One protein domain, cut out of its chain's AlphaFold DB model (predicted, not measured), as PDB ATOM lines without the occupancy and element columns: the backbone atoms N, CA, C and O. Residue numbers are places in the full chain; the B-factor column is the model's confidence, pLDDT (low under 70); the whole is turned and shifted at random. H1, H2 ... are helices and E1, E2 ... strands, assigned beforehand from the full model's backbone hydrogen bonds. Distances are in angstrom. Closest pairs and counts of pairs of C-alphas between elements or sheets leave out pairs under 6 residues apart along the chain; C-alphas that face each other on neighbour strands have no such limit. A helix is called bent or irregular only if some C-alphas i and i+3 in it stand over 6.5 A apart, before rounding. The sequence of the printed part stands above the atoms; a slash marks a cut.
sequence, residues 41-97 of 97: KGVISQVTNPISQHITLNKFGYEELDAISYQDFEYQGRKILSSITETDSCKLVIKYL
ATOM      1  N   LYS A  41     178.289 273.475 170.596       90.19
ATOM      2  CA  LYS A  41     177.685 273.060 171.877       90.19
ATOM      3  C   LYS A  41     178.643 272.295 172.792       90.19
ATOM      4  O   LYS A  41     178.355 272.099 173.966       90.19
ATOM      5  N   GLY A  42     179.752 271.811 172.243       88.69
ATOM      6  CA  GLY A  42     180.687 270.980 172.978       88.69
ATOM      7  C   GLY A  42     181.945 270.656 172.185       88.69
ATOM      8  O   GLY A  42     182.001 270.839 170.968       88.69
ATOM      9  N   VAL A  43     182.949 270.152 172.892       89.88
ATOM     10  CA  VAL A  43     184.218 269.671 172.342       89.88
ATOM     11  C   VAL A  43     184.343 268.187 172.640       89.88
ATOM     12  O   VAL A  43     184.353 267.801 173.805       89.88
ATOM     13  N   ILE A  44     184.494 267.369 171.598       91.19
ATOM     14  CA  ILE A  44     184.725 265.925 171.717       91.19
ATOM     15  C   ILE A  44     186.213 265.632 171.493       91.19
ATOM     16  O   ILE A  44     186.847 266.219 170.614       91.19
ATOM     17  N   SER A  45     186.790 264.726 172.281       88.56
ATOM     18  CA  SER A  45     188.200 264.336 172.181       88.56
ATOM     19  C   SER A  45     188.388 262.841 172.432       88.56
ATOM     20  O   SER A  45     187.614 262.227 173.156       88.56
ATOM     21  N   GLN A  46     189.432 262.262 171.841       91.69
ATOM     22  CA  GLN A  46     189.903 260.913 172.156       91.69
ATOM     23  C   GLN A  46     191.195 261.036 172.960       91.69
ATOM     24  O   GLN A  46     192.119 261.742 172.548       91.69
ATOM     25  N   VAL A  47     191.259 260.372 174.110       90.38
ATOM     26  CA  VAL A  47     192.397 260.442 175.030       90.38
ATOM     27  C   VAL A  47     192.932 259.043 175.322       90.38
ATOM     28  O   VAL A  47     192.278 258.215 175.949       90.38
ATOM     29  N   THR A  48     194.152 258.792 174.854       90.12
ATOM     30  CA  THR A  48     194.807 257.474 174.877       90.12
ATOM     31  C   THR A  48     195.891 257.336 175.941       90.12
ATOM     32  O   THR A  48     196.303 256.231 176.243       90.12
ATOM     33  N   ASN A  49     196.404 258.443 176.485       87.62
ATOM     34  CA  ASN A  49     197.482 258.424 177.476       87.62
ATOM     35  C   ASN A  49     196.911 258.667 178.886       87.62
ATOM     36  O   ASN A  49     196.118 259.605 179.038       87.62
ATOM     37  N   PRO A  50     197.345 257.920 179.922       88.31
ATOM     38  CA  PRO A  50     196.820 258.030 181.287       88.31
ATOM     39  C   PRO A  50     196.919 259.447 181.870       88.31
ATOM     40  O   PRO A  50     195.975 259.933 182.492       88.31
ATOM     41  N   ILE A  51     198.016 260.169 181.612       88.81
ATOM     42  CA  ILE A  51     198.191 261.552 182.085       88.81
ATOM     43  C   ILE A  51     197.163 262.468 181.416       88.81
ATOM     44  O   ILE A  51     196.531 263.304 182.064       88.81
ATOM     45  N   SER A  52     196.964 262.291 180.106       87.56
ATOM     46  CA  SER A  52     195.980 263.074 179.361       87.56
ATOM     47  C   SER A  52     194.562 262.761 179.826       87.56
ATOM     48  O   SER A  52     193.784 263.695 180.003       87.56
ATOM     49  N   GLN A  53     194.224 261.498 180.085       90.56
ATOM     50  CA  GLN A  53     192.923 261.111 180.638       90.56
ATOM     51  C   GLN A  53     192.686 261.751 182.007       90.56
ATOM     52  O   GLN A  53     191.676 262.430 182.187       90.56
ATOM     53  N   HIS A  54     193.652 261.633 182.925       90.06
ATOM     54  CA  HIS A  54     193.551 262.207 184.266       90.06
ATOM     55  C   HIS A  54     193.302 263.716 184.224       90.06
ATOM     56  O   HIS A  54     192.402 264.217 184.891       90.06
ATOM     57  N   ILE A  55     194.076 264.458 183.433       88.69
ATOM     58  CA  ILE A  55     193.919 265.912 183.320       88.69
ATOM     59  C   ILE A  55     192.572 266.265 182.676       88.69
ATOM     60  O   ILE A  55     191.878 267.163 183.148       88.69
ATOM     61  N   THR A  56     192.196 265.578 181.597       89.06
ATOM     62  CA  THR A  56     190.975 265.900 180.841       89.06
ATOM     63  C   THR A  56     189.731 265.722 181.704       89.06
ATOM     64  O   THR A  56     188.935 266.654 181.814       89.06
ATOM     65  N   LEU A  57     189.621 264.573 182.371       91.06
ATOM     66  CA  LEU A  57     188.476 264.223 183.206       91.06
ATOM     67  C   LEU A  57     188.478 265.015 184.522       91.06
ATOM     68  O   LEU A  57     187.490 265.651 184.867       91.06
ATOM     69  N   ASN A  58     189.612 265.065 185.229       91.06
ATOM     70  CA  ASN A  58     189.632 265.583 186.604       91.06
ATOM     71  C   ASN A  58     189.959 267.077 186.721       91.06
ATOM     72  O   ASN A  58     189.755 267.661 187.784       91.06
ATOM     73  N   LYS A  59     190.533 267.707 185.686       88.25
ATOM     74  CA  LYS A  59     190.940 269.127 185.739       88.25
ATOM     75  C   LYS A  59     190.175 270.015 184.775       88.25
ATOM     76  O   LYS A  59     190.055 271.207 185.040       88.25
ATOM     77  N   PHE A  60     189.686 269.476 183.662       86.62
ATOM     78  CA  PHE A  60     189.088 270.290 182.604       86.62
ATOM     79  C   PHE A  60     187.575 270.176 182.470       86.62
ATOM     80  O   PHE A  60     187.010 270.914 181.658       86.62
ATOM     81  N   GLY A  61     186.933 269.337 183.286       89.56
ATOM     82  CA  GLY A  61     185.479 269.181 183.297       89.56
ATOM     83  C   GLY A  61     184.960 268.523 182.024       89.56
ATOM     84  O   GLY A  61     183.913 268.912 181.521       89.56
ATOM     85  N   TYR A  62     185.739 267.604 181.455       93.38
ATOM     86  CA  TYR A  62     185.234 266.705 180.429       93.38
ATOM     87  C   TYR A  62     184.598 265.491 181.098       93.38
ATOM     88  O   TYR A  62     185.076 265.017 182.128       93.38
ATOM     89  N   GLU A  63     183.583 264.955 180.448       95.31
ATOM     90  CA  GLU A  63     182.881 263.737 180.814       95.31
ATOM     91  C   GLU A  63     183.277 262.617 179.854       95.31
ATOM     92  O   GLU A  63     183.544 262.858 178.674       95.31
ATOM     93  N   GLU A  64     183.343 261.390 180.360       95.75
ATOM     94  CA  GLU A  64     183.529 260.200 179.532       95.75
ATOM     95  C   GLU A  64     182.220 259.869 178.806       95.75
ATOM     96  O   GLU A  64     181.161 259.821 179.424       95.75
ATOM     97  N   LEU A  65     182.303 259.668 177.491       95.06
ATOM     98  CA  LEU A  65     181.187 259.213 176.663       95.06
ATOM     99  C   LEU A  65     181.252 257.713 176.397       95.06
ATOM    100  O   LEU A  65     180.220 257.052 176.385       95.06
ATOM    101  N   ASP A  66     182.451 257.207 176.114       95.75
ATOM    102  CA  ASP A  66     182.673 255.815 175.736       95.75
ATOM    103  C   ASP A  66     184.149 255.441 175.925       95.75
ATOM    104  O   ASP A  66     185.025 256.319 175.954       95.75
ATOM    105  N   ALA A  67     184.444 254.147 176.001       95.38
ATOM    106  CA  ALA A  67     185.796 253.633 176.146       95.38
ATOM    107  C   ALA A  67     186.004 252.332 175.364       95.38
ATOM    108  O   ALA A  67     185.183 251.420 175.378       95.38
ATOM    109  N   ILE A  68     187.167 252.221 174.722       93.81
ATOM    110  CA  ILE A  68     187.615 250.985 174.077       93.81
ATOM    111  C   ILE A  68     188.770 250.418 174.892       93.81
ATOM    112  O   ILE A  68     189.847 251.017 174.928       93.81
ATOM    113  N   SER A  69     188.542 249.259 175.511       94.44
ATOM    114  CA  SER A  69     189.568 248.486 176.217       94.44
ATOM    115  C   SER A  69     190.668 248.045 175.252       94.44
ATOM    116  O   SER A  69     190.399 247.429 174.220       94.44
ATOM    117  N   TYR A  70     191.921 248.329 175.594       94.31
ATOM    118  CA  TYR A  70     193.073 247.878 174.812       94.31
ATOM    119  C   TYR A  70     193.282 246.369 174.896       94.31
ATOM    120  O   TYR A  70     193.772 245.761 173.944       94.31
ATOM    121  N   GLN A  71     192.872 245.763 176.008       93.31
ATOM    122  CA  GLN A  71     193.018 244.329 176.246       93.31
ATOM    123  C   GLN A  71     191.953 243.501 175.517       93.31
ATOM    124  O   GLN A  71     192.202 242.336 175.185       93.31
ATOM    125  N   ASP A  72     190.804 244.104 175.212       93.44
ATOM    126  CA  ASP A  72     189.689 243.447 174.517       93.44
ATOM    127  C   ASP A  72     189.620 243.808 173.028       93.44
ATOM    128  O   ASP A  72     188.878 243.187 172.268       93.44
ATOM    129  N   PHE A  73     190.404 244.794 172.584       92.94
ATOM    130  CA  PHE A  73     190.406 245.222 171.193       92.94
ATOM    131  C   PHE A  73     191.120 244.218 170.281       92.94
ATOM    132  O   PHE A  73     192.337 244.013 170.359       92.94
ATOM    133  N   GLU A  74     190.361 243.659 169.340       95.44
ATOM    134  CA  GLU A  74     190.865 242.758 168.311       95.44
ATOM    135  C   GLU A  74     190.747 243.363 166.912       95.44
ATOM    136  O   GLU A  74     189.687 243.815 166.478       95.44
ATOM    137  N   TYR A  75     191.845 243.296 166.162       92.94
ATOM    138  CA  TYR A  75     191.880 243.615 164.744       92.94
ATOM    139  C   TYR A  75     192.255 242.356 163.966       92.94
ATOM    140  O   TYR A  75     193.328 241.791 164.167       92.94
ATOM    141  N   GLN A  76     191.346 241.895 163.100       96.38
ATOM    142  CA  GLN A  76     191.518 240.665 162.311       96.38
ATOM    143  C   GLN A  76     191.823 239.425 163.179       96.38
ATOM    144  O   GLN A  76     192.691 238.618 162.850       96.38
ATOM    145  N   GLY A  77     191.121 239.292 164.312       95.25
ATOM    146  CA  GLY A  77     191.287 238.177 165.254       95.25
ATOM    147  C   GLY A  77     192.591 238.218 166.060       95.25
ATOM    148  O   GLY A  77     193.006 237.200 166.608       95.25
ATOM    149  N   ARG A  78     193.279 239.367 166.099       94.69
ATOM    150  CA  ARG A  78     194.512 239.563 166.869       94.69
ATOM    151  C   ARG A  78     194.372 240.735 167.830       94.69
ATOM    152  O   ARG A  78     193.944 241.819 167.431       94.69
ATOM    153  N   LYS A  79     194.824 240.543 169.067       94.19
ATOM    154  CA  LYS A  79     194.938 241.605 170.072       94.19
ATOM    155  C   LYS A  79     196.170 242.460 169.793       94.19
ATOM    156  O   LYS A  79     197.267 242.154 170.239       94.19
ATOM    157  N   ILE A  80     196.000 243.511 168.995       94.81
ATOM    158  CA  ILE A  80     197.122 244.353 168.545       94.81
ATOM    159  C   ILE A  80     197.526 245.435 169.556       94.81
ATOM    160  O   ILE A  80     198.579 246.046 169.395       94.81
ATOM    161  N   LEU A  81     196.706 245.677 170.585       93.12
ATOM    162  CA  LEU A  81     196.944 246.698 171.614       93.12
ATOM    163  C   LEU A  81     197.229 246.101 173.002       93.12
ATOM    164  O   LEU A  81     197.414 246.852 173.955       93.12
ATOM    165  N   SER A  82     197.334 244.773 173.128       91.69
ATOM    166  CA  SER A  82     197.498 244.102 174.427       91.69
ATOM    167  C   SER A  82     198.807 244.438 175.146       91.69
ATOM    168  O   SER A  82     198.911 244.234 176.351       91.69
ATOM    169  N   SER A  83     199.813 244.948 174.430       93.25
ATOM    170  CA  SER A  83     201.084 245.372 175.024       93.25
ATOM    171  C   SER A  83     201.003 246.706 175.774       93.25
ATOM    172  O   SER A  83     201.951 247.049 176.472       93.25
ATOM    173  N   ILE A  84     199.920 247.474 175.617       90.94
ATOM    174  CA  ILE A  84     199.714 248.729 176.349       90.94
ATOM    175  C   ILE A  84     199.246 248.383 177.764       90.94
ATOM    176  O   ILE A  84     198.225 247.716 177.935       90.94
ATOM    177  N   THR A  85     199.994 248.825 178.774       91.44
ATOM    178  CA  THR A  85     199.744 248.476 180.192       91.44
ATOM    179  C   THR A  85     199.620 249.698 181.096       91.44
ATOM    180  O   THR A  85     199.106 249.610 182.207       91.44
ATOM    181  N   GLU A  86     200.043 250.860 180.609       90.94
ATOM    182  CA  GLU A  86     200.035 252.136 181.318       90.94
ATOM    183  C   GLU A  86     198.621 252.716 181.466       90.94
ATOM    184  O   GLU A  86     198.386 253.614 182.274       90.94
ATOM    185  N   THR A  87     197.677 252.226 180.665       91.38
ATOM    186  CA  THR A  87     196.252 252.549 180.718       91.38
ATOM    187  C   THR A  87     195.450 251.383 180.140       91.38
ATOM    188  O   THR A  87     195.954 250.612 179.324       91.38
ATOM    189  N   ASP A  88     194.207 251.242 180.584       93.31
ATOM    190  CA  ASP A  88     193.310 250.151 180.212       93.31
ATOM    191  C   ASP A  88     192.574 250.396 178.889       93.31
ATOM    192  O   ASP A  88     192.172 249.446 178.217       93.31
ATOM    193  N   SER A  89     192.393 251.658 178.502       95.06
ATOM    194  CA  SER A  89     191.451 252.026 177.454       95.06
ATOM    195  C   SER A  89     191.799 253.331 176.745       95.06
ATOM    196  O   SER A  89     192.452 254.222 177.286       95.06
ATOM    197  N   CYS A  90     191.304 253.474 175.517       93.38
ATOM    198  CA  CYS A  90     191.133 254.771 174.871       93.38
ATOM    199  C   CYS A  90     189.759 255.319 175.244       93.38
ATOM    200  O   CYS A  90     188.763 254.639 174.999       93.38
ATOM    201  N   LYS A  91     189.687 256.549 175.762       95.12
ATOM    202  CA  LYS A  91     188.413 257.161 176.164       95.12
ATOM    203  C   LYS A  91     187.981 258.239 175.182       95.12
ATOM    204  O   LYS A  91     188.772 259.123 174.830       95.12
ATOM    205  N   LEU A  92     186.726 258.179 174.758       94.75
ATOM    206  CA  LEU A  92     186.023 259.268 174.099       94.75
ATOM    207  C   LEU A  92     185.424 260.160 175.182       94.75
ATOM    208  O   LEU A  92     184.728 259.681 176.071       94.75
ATOM    209  N   VAL A  93     185.695 261.456 175.117       93.81
ATOM    210  CA  VAL A  93     185.266 262.415 176.136       93.81
ATOM    211  C   VAL A  93     184.614 263.633 175.502       93.81
ATOM    212  O   VAL A  93     184.980 264.017 174.387       93.81
ATOM    213  N   ILE A  94     183.697 264.276 176.218       92.94
ATOM    214  CA  ILE A  94     183.038 265.517 175.808       92.94
ATOM    215  C   ILE A  94     183.133 266.583 176.890       92.94
ATOM    216  O   ILE A  94     183.085 266.288 178.076       92.94
ATOM    217  N   LYS A  95     183.234 267.841 176.479       91.38
ATOM    218  CA  LYS A  95     182.971 268.995 177.334       91.38
ATOM    219  C   LYS A  95     181.914 269.861 176.682       91.38
ATOM    220  O   LYS A  95     182.142 270.335 175.571       91.38
ATOM    221  N   TYR A  96     180.801 270.078 177.365       88.12
ATOM    222  CA  TYR A  96     179.795 271.054 176.952       88.12
ATOM    223  C   TYR A  96     180.291 272.486 177.230       88.12
ATOM    224  O   TYR A  96     181.101 272.693 178.140       88.12
ATOM    225  N   LEU A  97     179.881 273.450 176.397       86.19
ATOM    226  CA  LEU A  97     180.403 274.829 176.365       86.19
ATOM    227  C   LEU A  97     179.413 275.891 176.825       86.19
ATOM    228  O   LEU A  97     178.197 275.684 176.626       86.19
TER     229      LEU A  97
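This is residues 41 to 97 of the 97 residues of an uncharacterized protein of Gammaproteobacteria bacterium (UniProt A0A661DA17). A three-stranded antiparallel sheet has one helix, H1, over one of its faces and the other face bare, and a long loop, residues 70 to 88, carries the model on past the end of the sheet where E2 ends and E3 begins. The printed part has 57 residues, with one named helix and three named strands in the order E1, H1, E2, E3; across the sheet the order is E1, E3, E2, and the class is mixed. It is only just loose, close to compact, with a radius of gyration of the C-alphas of 12.6 A, and flat, spanning 40 by 21 by 10 A.

Start at edge strand E1, residues 42 to 47, and find its antiparallel neighbour E3, residues 89 to 96, at 165 degrees; N 43 and O 95 are within hydrogen-bond range at 2.8 A. On the other side of E3 is edge strand E2, residues 63 to 69, antiparallel at 164 degrees, with N 92 and O 66 at 2.8 A; E2 and E3 form a hairpin. H1, residues 50 to 60, is on the sheet at a height of 9.4 A, two layers in all. It lies over E3 and runs along the strands, at 17 degrees to E3 on the local plane; their closest C-alphas, Gln 53 and Lys 91, are 7.5 A apart. E1, H1 and E2 make a split strand-helix-strand unit, two strands running the same way with E3 between them, and its crossover is right-handed. In H1 every O i to N i+4 pair is within hydrogen-bond range.

Find C-alpha 42 at (180.687, 270.980, 172.978), where E1 begins its 15.9 A. H1 spans 14.6 A and is neither bent nor irregular, but only just: C-alphas 57 and 60 are 6.1 A apart. E2 spans 17.3 A, and E3 runs 22.3 A to C-alpha 96 at (179.795, 271.054, 176.952).

The two C-alphas farthest apart, Gly 77 and Leu 97, are 39.8 A apart. The link from E2 to E3 is long, 19 residues; the other two are tight. The printed part has no cut, and no printed residue is under 70 in pLDDT.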